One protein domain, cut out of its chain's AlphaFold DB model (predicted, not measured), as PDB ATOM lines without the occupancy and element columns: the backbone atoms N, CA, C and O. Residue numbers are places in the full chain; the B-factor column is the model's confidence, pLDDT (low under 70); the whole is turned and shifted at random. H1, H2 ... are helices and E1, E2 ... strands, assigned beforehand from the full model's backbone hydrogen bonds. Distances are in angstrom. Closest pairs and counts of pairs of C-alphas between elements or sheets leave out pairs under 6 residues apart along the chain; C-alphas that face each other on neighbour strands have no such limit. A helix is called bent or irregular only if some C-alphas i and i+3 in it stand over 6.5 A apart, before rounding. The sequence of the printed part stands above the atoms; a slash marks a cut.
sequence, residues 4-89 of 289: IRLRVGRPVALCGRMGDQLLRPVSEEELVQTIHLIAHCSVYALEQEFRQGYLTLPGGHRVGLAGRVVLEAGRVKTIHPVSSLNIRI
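Overview. This is residues 4 to 89 of the 289 residues of the protein "Stage III sporulation protein AA" of Heliobacterium gestii (UniProt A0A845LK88). A long, twisted wall of six antiparallel strands has two helices, H1 and H2, over one face and no named helix over the other. The long bent hairpin of E5 and E6 reaches toward one end of the longest axis, the hairpin of E2 and E3 toward the other, and H1 crosses over E6 and E5 between them. The printed part has 86 residues, with two named helices and six named strands in the order E1 E2 E3 H1 H2 E4 E5 E6. The sheet's order is E3 E2 E1 E6 E5 E4, and the class is mixed, helices and strands. The whole is compact, with a radius of gyration of the C-alphas of 13.4 A, yet elongated in outline, spanning 44 by 28 by 24 A.

Arrangement. In the sheet, E6, residues 75 to 88, is the antiparallel neighbour of E5, residues 62 to 72; N 64 and O 86 are 2.8 A apart, within hydrogen-bond range. E5 bends by 80 degrees at residue 68 and E6 by 95 degrees at residue 83. E4, residues 54 to 56, is an edge strand antiparallel to E5, with N 55 and O 63 at 2.8 A. E4, E5 and E6 form a meander, each strand the antiparallel neighbour of the one before. So do E1, residues 4 to 7, E2, residues 11 to 15, and E3, residues 21 to 25, the other edge strand. Within hydrogen-bond range are N 6 and O 85 across the neighbours E1 and E6, 2.9 A apart, N 5 and O 13 across E1 and E2, 2.9 A apart, and N 23 and O 12 across E3 and E2, 2.9 A apart. H1, residues 28 to 38, is on the sheet at a height over the sheet of 9.0 A, the two making two layers, a helix on one face of a sheet. It runs across the strands, at 88 degrees to E6 on the local plane; their closest C-alphas are those of Leu 31 and Ser 83, 7.6 A apart. H2, residues 43 to 52, is on the same face; its closest C-alpha pair with E6 is Arg 51 and Thr 78, 4.5 A. H1 and H2 are close but not clearly touching, about perpendicular at 83 degrees, with the C-alphas of His 36 and Val 43 closest at 7.2 A. Every O i to N i+4 pair of H1 is within hydrogen-bond range, but 3 of 6 in H2.

Along the chain. E6 measures 26.0 A from first to last C-alpha and E5 25.5 A. H1 measures 15.4 A, and H2 13.8 A; H2 is irregular, with C-alphas 45 and 48 at 8.1 A. E1 begins at C-alpha 4 (165.420, 295.281, 350.312), H1 at C-alpha 28 (167.206, 285.217, 337.551), and E6 ends at C-alpha 88 (164.890, 292.901, 356.478).

Size, cuts and confidence. The two C-alphas farthest apart are those of Met 18 and Ala 73, at 44.7 A. The printed part has no cut, and its seven links between named elements are tight. Mean pLDDT of the printed part is 88.3; residues 41 to 46 are under 70.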
ATOM      1  N   ILE A   4     165.012 295.406 351.711       95.81
ATOM      2  CA  ILE A   4     165.420 295.281 350.312       95.81
ATOM      3  C   ILE A   4     164.655 294.098 349.729       95.81
ATOM      4  O   ILE A   4     164.726 292.986 350.256       95.81
ATOM      5  N   ARG A   5     163.918 294.325 348.643       97.12
ATOM      6  CA  ARG A   5     163.111 293.286 347.993       97.12
ATOM      7  C   ARG A   5     163.624 293.009 346.592       97.12
ATOM      8  O   ARG A   5     163.701 293.915 345.763       97.12
ATOM      9  N   LEU A   6     163.902 291.737 346.334       97.25
ATOM     10  CA  LEU A   6     164.344 291.211 345.047       97.25
ATOM     11  C   LEU A   6     163.263 290.268 344.525       97.25
ATOM     12  O   LEU A   6     162.798 289.402 345.265       97.25
ATOM     13  N   ARG A   7     162.833 290.439 343.272       97.12
ATOM     14  CA  ARG A   7     161.893 289.528 342.601       97.12
ATOM     15  C   ARG A   7     162.291 289.415 341.135       97.12
ATOM     16  O   ARG A   7     162.462 290.451 340.497       97.12
ATOM     17  N   VAL A   8     162.408 288.194 340.615       96.75
ATOM     18  CA  VAL A   8     162.854 287.954 339.231       96.75
ATOM     19  C   VAL A   8     162.032 288.786 338.240       96.75
ATOM     20  O   VAL A   8     160.799 288.797 338.292       96.75
ATOM     21  N   GLY A   9     162.723 289.527 337.370       96.31
ATOM     22  CA  GLY A   9     162.115 290.359 336.330       96.31
ATOM     23  C   GLY A   9     161.420 291.631 336.832       96.31
ATOM     24  O   GLY A   9     160.791 292.336 336.044       96.31
ATOM     25  N   ARG A  10     161.505 291.956 338.128       96.88
ATOM     26  CA  ARG A  10     160.942 293.185 338.710       96.88
ATOM     27  C   ARG A  10     162.050 294.085 339.261       96.88
ATOM     28  O   ARG A  10     163.108 293.576 339.631       96.88
ATOM     29  N   PRO A  11     161.813 295.407 339.349       96.94
ATOM     30  CA  PRO A  11     162.727 296.335 340.008       96.94
ATOM     31  C   PRO A  11     163.117 295.888 341.417       96.94
ATOM     32  O   PRO A  11     162.257 295.461 342.197       96.94
ATOM     33  N   VAL A  12     164.397 296.050 341.760       97.12
ATOM     34  CA  VAL A  12     164.830 296.013 343.161       97.12
ATOM     35  C   VAL A  12     164.137 297.153 343.901       97.12
ATOM     36  O   VAL A  12     164.223 298.304 343.469       97.12
ATOM     37  N   ALA A  13     163.455 296.841 345.002       96.69
ATOM     38  CA  ALA A  13     162.800 297.844 345.832       96.69
ATOM     39  C   ALA A  13     163.577 298.044 347.136       96.69
ATOM     40  O   ALA A  13     163.736 297.105 347.920       96.69
ATOM     41  N   LEU A  14     164.043 299.271 347.361       95.94
ATOM     42  CA  LEU A  14     164.582 299.722 348.638       95.94
ATOM     43  C   LEU A  14     163.436 300.360 349.422       95.94
ATOM     44  O   LEU A  14     163.046 301.497 349.150       95.94
ATOM     45  N   CYS A  15     162.881 299.630 350.382       92.38
ATOM     46  CA  CYS A  15     161.732 300.099 351.146       92.38
ATOM     47  C   CYS A  15     162.193 300.937 352.341       92.38
ATOM     48  O   CYS A  15     163.172 300.605 353.025       92.38
ATOM     49  N   GLY A  16     161.492 302.028 352.635       87.56
ATOM     50  CA  GLY A  16     161.804 302.904 353.761       87.56
ATOM     51  C   GLY A  16     160.615 303.752 354.206       87.56
ATOM     52  O   GLY A  16     159.565 303.763 353.580       87.56
ATOM     53  N   ARG A  17     160.786 304.494 355.309       76.56
ATOM     54  CA  ARG A  17     159.731 305.363 355.868       76.56
ATOM     55  C   ARG A  17     159.275 306.472 354.916       76.56
ATOM     56  O   ARG A  17     158.112 306.843 354.951       76.56
ATOM     57  N   MET A  18     160.181 306.991 354.089       82.06
ATOM     58  CA  MET A  18     159.900 308.072 353.136       82.06
ATOM     59  C   MET A  18     159.341 307.573 351.793       82.06
ATOM     60  O   MET A  18     159.265 308.343 350.841       82.06
ATOM     61  N   GLY A  19     158.966 306.296 351.713       85.31
ATOM     62  CA  GLY A  19     158.554 305.639 350.479       85.31
ATOM     63  C   GLY A  19     159.609 304.676 349.947       85.31
ATOM     64  O   GLY A  19     160.709 304.537 350.499       85.31
ATOM     65  N   ASP A  20     159.233 303.999 348.870       92.25
ATOM     66  CA  ASP A  20     160.041 302.972 348.229       92.25
ATOM     67  C   ASP A  20     160.805 303.566 347.046       92.25
ATOM     68  O   ASP A  20     160.234 304.258 346.201       92.25
ATOM     69  N   GLN A  21     162.096 303.255 346.957       95.25
ATOM     70  CA  GLN A  21     162.897 303.554 345.776       95.25
ATOM     71  C   GLN A  21     163.003 302.299 344.911       95.25
ATOM     72  O   GLN A  21     163.472 301.256 345.371       95.25
ATOM     73  N   LEU A  22     162.577 302.407 343.653       96.62
ATOM     74  CA  LEU A  22     162.719 301.345 342.660       96.62
ATOM     75  C   LEU A  22     163.980 301.582 341.830       96.62
ATOM     76  O   LEU A  22     164.206 302.684 341.334       96.62
ATOM     77  N   LEU A  23     164.798 300.543 341.692       95.31
ATOM     78  CA  LEU A  23     166.003 300.554 340.865       95.31
ATOM     79  C   LEU A  23     165.756 299.784 339.557       95.31
ATOM     80  O   LEU A  23     164.623 299.658 339.091       95.31
ATOM     81  N   ARG A  24     166.818 299.247 338.947       96.50
ATOM     82  CA  ARG A  24     166.692 298.370 337.779       96.50
ATOM     83  C   ARG A  24     166.075 297.008 338.140       96.50
ATOM     84  O   ARG A  24     166.158 296.590 339.301       96.50
ATOM     85  N   PRO A  25     165.486 296.296 337.162       96.88
ATOM     86  CA  PRO A  25     165.095 294.904 337.333       96.88
ATOM     87  C   PRO A  25     166.273 293.998 337.704       96.88
ATOM     88  O   PRO A  25     167.404 294.237 337.268       96.88
ATOM     89  N   VAL A  26     165.979 292.963 338.492       96.31
ATOM     90  CA  VAL A  26     166.920 291.884 338.832       96.31
ATOM     91  C   VAL A  26     166.677 290.665 337.942       96.31
ATOM     92  O   VAL A  26     165.524 290.254 337.754       96.31
ATOM     93  N   SER A  27     167.748 290.107 337.372       96.50
ATOM     94  CA  SER A  27     167.674 288.877 336.574       96.50
ATOM     95  C   SER A  27     167.541 287.632 337.457       96.50
ATOM     96  O   SER A  27     167.710 287.683 338.679       96.50
ATOM     97  N   GLU A  28     167.209 286.497 336.844       94.94
ATOM     98  CA  GLU A  28     167.206 285.217 337.551       94.94
ATOM     99  C   GLU A  28     168.621 284.835 338.009       94.94
ATOM    100  O   GLU A  28     168.797 284.455 339.169       94.94
ATOM    101  N   GLU A  29     169.642 285.028 337.161       94.50
ATOM    102  CA  GLU A  29     171.033 284.724 337.523       94.50
ATOM    103  C   GLU A  29     171.512 285.563 338.712       94.50
ATOM    104  O   GLU A  29     172.145 285.036 339.624       94.50
ATOM    105  N   GLU A  30     171.176 286.855 338.745       95.06
ATOM    106  CA  GLU A  30     171.547 287.757 339.841       95.06
ATOM    107  C   GLU A  30     170.890 287.358 341.168       95.06
ATOM    108  O   GLU A  30     171.518 287.429 342.229       95.06
ATOM    109  N   LEU A  31     169.628 286.917 341.129       93.88
ATOM    110  CA  LEU A  31     168.935 286.442 342.323       93.88
ATOM    111  C   LEU A  31     169.561 285.140 342.837       93.88
ATOM    112  O   LEU A  31     169.815 285.026 344.036       93.88
ATOM    113  N   VAL A  32     169.879 284.195 341.947       90.00
ATOM    114  CA  VAL A  32     170.577 282.945 342.300       90.00
ATOM    115  C   VAL A  32     171.966 283.232 342.880       90.00
ATOM    116  O   VAL A  32     172.316 282.692 343.930       90.00
ATOM    117  N   GLN A  33     172.738 284.134 342.268       91.00
ATOM    118  CA  GLN A  33     174.033 284.574 342.798       91.00
ATOM    119  C   GLN A  33     173.896 285.201 344.188       91.00
ATOM    120  O   GLN A  33     174.682 284.896 345.082       91.00
ATOM    121  N   THR A  34     172.868 286.025 344.403       92.06
ATOM    122  CA  THR A  34     172.585 286.627 345.713       92.06
ATOM    123  C   THR A  34     172.305 285.556 346.769       92.06
ATOM    124  O   THR A  34     172.827 285.643 347.880       92.06
ATOM    125  N   ILE A  35     171.536 284.517 346.426       88.88
ATOM    126  CA  ILE A  35     171.285 283.377 347.319       88.88
ATOM    127  C   ILE A  35     172.586 282.648 347.643       88.88
ATOM    128  O   ILE A  35     172.829 282.360 348.809       88.88
ATOM    129  N   HIS A  36     173.438 282.374 346.653       86.44
ATOM    130  CA  HIS A  36     174.724 281.713 346.893       86.44
ATOM    131  C   HIS A  36     175.640 282.527 347.813       86.44
ATOM    132  O   HIS A  36     176.279 281.947 348.689       86.44
ATOM    133  N   LEU A  37     175.667 283.855 347.660       87.81
ATOM    134  CA  LEU A  37     176.425 284.751 348.538       87.81
ATOM    135  C   LEU A  37     175.888 284.724 349.974       87.81
ATOM    136  O   LEU A  37     176.666 284.586 350.914       87.81
ATOM    137  N   ILE A  38     174.564 284.802 350.137       86.00
ATOM    138  CA  ILE A  38     173.879 284.688 351.435       86.00
ATOM    139  C   ILE A  38     174.153 283.329 352.085       86.00
ATOM    140  O   ILE A  38     174.383 283.247 353.286       86.00
ATOM    141  N   ALA A  39     174.147 282.269 351.283       77.06
ATOM    142  CA  ALA A  39     174.350 280.902 351.729       77.06
ATOM    143  C   ALA A  39     175.825 280.537 351.966       77.06
ATOM    144  O   ALA A  39     176.114 279.374 352.246       77.06
ATOM    145  N   HIS A  40     176.764 281.479 351.787       71.81
ATOM    146  CA  HIS A  40     178.208 281.218 351.776       71.81
ATOM    147  C   HIS A  40     178.582 279.978 350.938       71.81
ATOM    148  O   HIS A  40     179.431 279.176 351.322       71.81
ATOM    149  N   CYS A  41     177.916 279.803 349.793       55.38
ATOM    150  CA  CYS A  41     178.086 278.677 348.873       55.38
ATOM    151  C   CYS A  41     177.752 277.274 349.437       55.38
ATOM    152  O   CYS A  41     178.112 276.284 348.803       55.38
ATOM    153  N   SER A  42     177.026 277.150 350.558       57.66
ATOM    154  CA  SER A  42     176.539 275.858 351.075       57.66
ATOM    155  C   SER A  42     175.020 275.844 351.245       57.66
ATOM    156  O   SER A  42     174.479 275.955 352.342       57.66
ATOM    157  N   VAL A  43     174.304 275.664 350.132       57.50
ATOM    158  CA  VAL A  43     172.834 275.538 350.131       57.50
ATOM    159  C   VAL A  43     172.372 274.312 350.941       57.50
ATOM    160  O   VAL A  43     171.314 274.350 351.560       57.50
ATOM    161  N   TYR A  44     173.192 273.253 351.013       51.88
ATOM    162  CA  TYR A  44     172.914 272.060 351.824       51.88
ATOM    163  C   TYR A  44     173.000 272.312 353.333       51.88
ATOM    164  O   TYR A  44     172.267 271.684 354.089       51.88
ATOM    165  N   ALA A  45     173.850 273.243 353.780       57.19
ATOM    166  CA  ALA A  45     173.915 273.611 355.193       57.19
ATOM    167  C   ALA A  45     172.664 274.370 355.668       57.19
ATOM    168  O   ALA A  45     172.490 274.530 356.868       57.19
ATOM    169  N   LEU A  46     171.806 274.813 354.737       66.50
ATOM    170  CA  LEU A  46     170.664 275.689 354.998       66.50
ATOM    171  C   LEU A  46     169.309 275.038 354.685       66.50
ATOM    172  O   LEU A  46     168.306 275.725 354.478       66.50
ATOM    173  N   GLU A  47     169.255 273.705 354.598       73.94
ATOM    174  CA  GLU A  47     168.021 272.982 354.265       73.94
ATOM    175  C   GLU A  47     166.887 273.292 355.261       73.94
ATOM    176  O   GLU A  47     165.735 273.468 354.855       73.94
ATOM    177  N   GLN A  48     167.208 273.431 356.553       73.38
ATOM    178  CA  GLN A  48     166.227 273.782 357.587       73.38
ATOM    179  C   GLN A  48     165.702 275.211 357.414       73.38
ATOM    180  O   GLN A  48     164.499 275.443 357.512       73.38
ATOM    181  N   GLU A  49     166.565 276.164 357.094       80.88
ATOM    182  CA  GLU A  49     166.229 277.567 356.870       80.88
ATOM    183  C   GLU A  49     165.367 277.739 355.614       80.88
ATOM    184  O   GLU A  49     164.365 278.458 355.620       80.88
ATOM    185  N   PHE A  50     165.677 277.004 354.542       82.94
ATOM    186  CA  PHE A  50     164.847 276.961 353.335       82.94
ATOM    187  C   PHE A  50     163.477 276.344 353.604       82.94
ATOM    188  O   PHE A  50     162.469 276.811 353.069       82.94
ATOM    189  N   ARG A  51     163.423 275.324 354.460       85.00
ATOM    190  CA  ARG A  51     162.171 274.724 354.917       85.00
ATOM    191  C   ARG A  51     161.337 275.686 355.766       85.00
ATOM    192  O   ARG A  51     160.116 275.715 355.617       85.00
ATOM    193  N   GLN A  52     161.980 276.469 356.632       82.75
ATOM    194  CA  GLN A  52     161.343 277.517 357.441       82.75
ATOM    195  C   GLN A  52     160.957 278.753 356.611       82.75
ATOM    196  O   GLN A  52     160.082 279.522 357.013       82.75
ATOM    197  N   GLY A  53     161.584 278.940 355.448       86.75
ATOM    198  CA  GLY A  53     161.326 280.044 354.528       86.75
ATOM    199  C   GLY A  53     162.034 281.350 354.895       86.75
ATOM    200  O   GLY A  53     161.698 282.399 354.338       86.75
ATOM    201  N   TYR A  54     163.002 281.324 355.814       88.38
ATOM    202  CA  TYR A  54     163.848 282.478 356.104       88.38
ATOM    203  C   TYR A  54     165.244 282.081 356.583       88.38
ATOM    204  O   TYR A  54     165.444 281.005 357.126       88.38
ATOM    205  N   LEU A  55     166.187 283.009 356.430       87.69
ATOM    206  CA  LEU A  55     167.574 282.905 356.880       87.69
ATOM    207  C   LEU A  55     167.891 284.065 357.824       87.69
ATOM    208  O   LEU A  55     167.428 285.186 357.586       87.69
ATOM    209  N   THR A  56     168.701 283.825 358.851       86.00
ATOM    210  CA  THR A  56     169.324 284.890 359.652       86.00
ATOM    211  C   THR A  56     170.745 285.116 359.145       86.00
ATOM    212  O   THR A  56     171.469 284.166 358.867       86.00
ATOM    213  N   LEU A  57     171.133 286.376 358.987       87.38
ATOM    214  CA  LEU A  57     172.457 286.801 358.542       87.38
ATOM    215  C   LEU A  57     173.244 287.431 359.700       87.38
ATOM    216  O   LEU A  57     172.630 287.927 360.654       87.38
ATOM    217  N   PRO A  58     174.585 287.515 359.585       86.69
ATOM    218  CA  PRO A  58     175.399 288.318 360.489       86.69
ATOM    219  C   PRO A  58     174.841 289.734 360.677       86.69
ATOM    220  O   PRO A  58     174.347 290.351 359.730       86.69
ATOM    221  N   GLY A  59     174.893 290.243 361.907       85.56
ATOM    222  CA  GLY A  59     174.281 291.527 362.277       85.56
ATOM    223  C   GLY A  59     172.766 291.464 362.527       85.56
ATOM    224  O   GLY A  59     172.137 292.502 362.740       85.56
ATOM    225  N   GLY A  60     172.170 290.265 362.510       86.12
ATOM    226  CA  GLY A  60     170.775 290.010 362.883       86.12
ATOM    227  C   GLY A  60     169.771 290.277 361.760       86.12
ATOM    228  O   GLY A  60     168.559 290.264 361.990       86.12
ATOM    229  N   HIS A  61     170.243 290.560 360.540       90.94
ATOM    230  CA  HIS A  61     169.366 290.747 359.385       90.94
ATOM    231  C   HIS A  61     168.644 289.437 359.049       90.94
ATOM    232  O   HIS A  61     169.165 288.351 359.286       90.94
ATOM    233  N   ARG A  62     167.446 289.526 358.467       89.25
ATOM    234  CA  ARG A  62     166.674 288.339 358.066       89.25
ATOM    235  C   ARG A  62     166.360 288.369 356.586       89.25
ATOM    236  O   ARG A  62     165.931 289.400 356.080       89.25
ATOM    237  N   VAL A  63     166.506 287.240 355.909       92.88
ATOM    238  CA  VAL A  63     166.148 287.077 354.499       92.88
ATOM    239  C   VAL A  63     164.969 286.127 354.408       92.88
ATOM    240  O   VAL A  63     165.122 284.940 354.654       92.88
ATOM    241  N   GLY A  64     163.792 286.639 354.067       93.38
ATOM    242  CA  GLY A  64     162.645 285.809 353.709       93.38
ATOM    243  C   GLY A  64     162.774 285.286 352.282       93.38
ATOM    244  O   GLY A  64     163.167 286.038 351.386       93.38
ATOM    245  N   LEU A  65     162.407 284.025 352.077       92.75
ATOM    246  CA  LEU A  65     162.441 283.335 350.791       92.75
ATOM    247  C   LEU A  65     161.016 283.108 350.283       92.75
ATOM    248  O   LEU A  65     160.129 282.726 351.043       92.75
ATOM    249  N   ALA A  66     160.789 283.316 348.988       94.38
ATOM    250  CA  ALA A  66     159.540 282.937 348.336       94.38
ATOM    251  C   ALA A  66     159.789 282.383 346.929       94.38
ATOM    252  O   ALA A  66     160.711 282.798 346.226       94.38
ATOM    253  N   GLY A  67     158.953 281.430 346.526       93.06
ATOM    254  CA  GLY A  67     159.098 280.691 345.279       93.06
ATOM    255  C   GLY A  67     158.192 279.468 345.253       93.06
ATOM    256  O   GLY A  67     157.161 279.430 345.928       93.06
ATOM    257  N   ARG A  68     158.579 278.451 344.483       93.62
ATOM    258  CA  ARG A  68     157.824 277.196 344.412       93.62
ATOM    259  C   ARG A  68     158.088 276.348 345.656       93.62
ATOM    260  O   ARG A  68     159.231 276.036 345.964       93.62
ATOM    261  N   VAL A  69     157.030 275.934 346.341       93.06
ATOM    262  CA  VAL A  69     157.127 275.026 347.492       93.06
ATOM    263  C   VAL A  69     157.198 273.581 347.001       93.06
ATOM    264  O   VAL A  69     156.362 273.146 346.208       93.06
ATOM    265  N   VAL A  70     158.182 272.832 347.491       91.94
ATOM    266  CA  VAL A  70     158.300 271.384 347.298       91.94
ATOM    267  C   VAL A  70     157.818 270.697 348.572       91.94
ATOM    268  O   VAL A  70     158.278 271.016 349.670       91.94
ATOM    269  N   LEU A  71     156.879 269.764 348.426       93.44
ATOM    270  CA  LEU A  71     156.288 269.023 349.537       93.44
ATOM    271  C   LEU A  71     156.847 267.600 349.615       93.44
ATOM    272  O   LEU A  71     157.117 266.975 348.594       93.44
ATOM    273  N   GLU A  72     156.937 267.072 350.831       93.50
ATOM    274  CA  GLU A  72     157.235 265.670 351.121       93.50
ATOM    275  C   GLU A  72     156.351 265.215 352.283       93.50
ATOM    276  O   GLU A  72     156.297 265.871 353.324       93.50
ATOM    277  N   ALA A  73     155.585 264.138 352.078       93.62
ATOM    278  CA  ALA A  73     154.598 263.639 353.045       93.62
ATOM    279  C   ALA A  73     153.651 264.736 353.597       93.62
ATOM    280  O   ALA A  73     153.361 264.792 354.791       93.62
ATOM    281  N   GLY A  74     153.199 265.650 352.729       90.81
ATOM    282  CA  GLY A  74     152.294 266.748 353.097       90.81
ATOM    283  C   GLY A  74     152.939 267.880 353.905       90.81
ATOM    284  O   GLY A  74     152.240 268.793 354.335       90.81
ATOM    285  N   ARG A  75     154.261 267.857 354.106       90.62
ATOM    286  CA  ARG A  75     155.014 268.917 354.789       90.62
ATOM    287  C   ARG A  75     155.897 269.657 353.796       90.62
ATOM    288  O   ARG A  75     156.365 269.073 352.823       90.62
ATOM    289  N   VAL A  76     156.148 270.940 354.058       88.69
ATOM    290  CA  VAL A  76     157.159 271.703 353.316       88.69
ATOM    291  C   VAL A  76     158.500 271.001 353.495       88.69
ATOM    292  O   VAL A  76     158.944 270.815 354.631       88.69
ATOM    293  N   LYS A  77     159.094 270.580 352.377       89.50
ATOM    294  CA  LYS A  77     160.464 270.073 352.305       89.50
ATOM    295  C   LYS A  77     161.423 271.233 352.080       89.50
ATOM    296  O   LYS A  77     162.367 271.397 352.835       89.50
ATOM    297  N   THR A  78     161.153 272.050 351.061       90.25
ATOM    298  CA  THR A  78     161.994 273.194 350.683       90.25
ATOM    299  C   THR A  78     161.232 274.177 349.786       90.25
ATOM    300  O   THR A  78     160.122 273.887 349.326       90.25
ATOM    301  N   ILE A  79     161.837 275.332 349.510       88.62
ATOM    302  CA  ILE A  79     161.381 276.320 348.529       88.62
ATOM    303  C   ILE A  79     162.382 276.326 347.370       88.62
ATOM    304  O   ILE A  79     163.505 276.802 347.519       88.62
ATOM    305  N   HIS A  80     161.984 275.791 346.213       87.94
ATOM    306  CA  HIS A  80     162.817 275.738 345.015       87.94
ATOM    307  C   HIS A  80     161.991 275.621 343.705       87.94
ATOM    308  O   HIS A  80     161.144 274.727 343.599       87.94
ATOM    309  N   PRO A  81     162.260 276.446 342.667       89.06
ATOM    310  CA  PRO A  81     163.208 277.561 342.681       89.06
ATOM    311  C   PRO A  81     162.700 278.722 343.547       89.06
ATOM    312  O   PRO A  81     161.491 278.939 343.679       89.06
ATOM    313  N   VAL A  82     163.637 279.466 344.136       92.19
ATOM    314  CA  VAL A  82     163.356 280.734 344.821       92.19
ATOM    315  C   VAL A  82     163.249 281.825 343.759       92.19
ATOM    316  O   VAL A  82     164.160 282.006 342.961       92.19
ATOM    317  N   SER A  83     162.144 282.566 343.751       95.25
ATOM    318  CA  SER A  83     161.889 283.642 342.786       95.25
ATOM    319  C   SER A  83     161.866 285.025 343.436       95.25
ATOM    320  O   SER A  83     161.669 286.041 342.761       95.25
ATOM    321  N   SER A  84     161.969 285.095 344.765       96.62
ATOM    322  CA  SER A  84     161.900 286.343 345.518       96.62
ATOM    323  C   SER A  84     162.644 286.262 346.847       96.62
ATOM    324  O   SER A  84     162.550 285.264 347.560       96.62
ATOM    325  N   LEU A  85     163.320 287.357 347.198       96.19
ATOM    326  CA  LEU A  85     163.987 287.564 348.482       96.19
ATOM    327  C   LEU A  85     163.451 288.833 349.147       96.19
ATOM    328  O   LEU A  85     163.244 289.857 348.488       96.19
ATOM    329  N   ASN A  86     163.259 288.783 350.462       96.31
ATOM    330  CA  ASN A  86     162.976 289.956 351.283       96.31
ATOM    331  C   ASN A  86     164.016 290.078 352.399       96.31
ATOM    332  O   ASN A  86     163.924 289.373 353.401       96.31
ATOM    333  N   ILE A  87     164.981 290.976 352.230       94.19
ATOM    334  CA  ILE A  87     166.032 291.239 353.211       94.19
ATOM    335  C   ILE A  87     165.546 292.339 354.153       94.19
ATOM    336  O   ILE A  87     165.410 293.497 353.764       94.19
ATOM    337  N   ARG A  88     165.292 291.987 355.409       91.38
ATOM    338  CA  ARG A  88     164.890 292.901 356.478       91.38
ATOM    339  C   ARG A  88     166.131 293.348 357.236       91.38
ATOM    340  O   ARG A  88     166.833 292.536 357.841       91.38
ATOM    341  N   ILE A  89     166.386 294.652 357.214       90.31
ATOM    342  CA  ILE A  89     167.572 295.239 357.828       90.31
ATOM    343  C   ILE A  89     167.327 295.389 359.329       90.31
ATOM    344  O   ILE A  89     166.570 296.261 359.762       90.31
TER     345      ILE A  89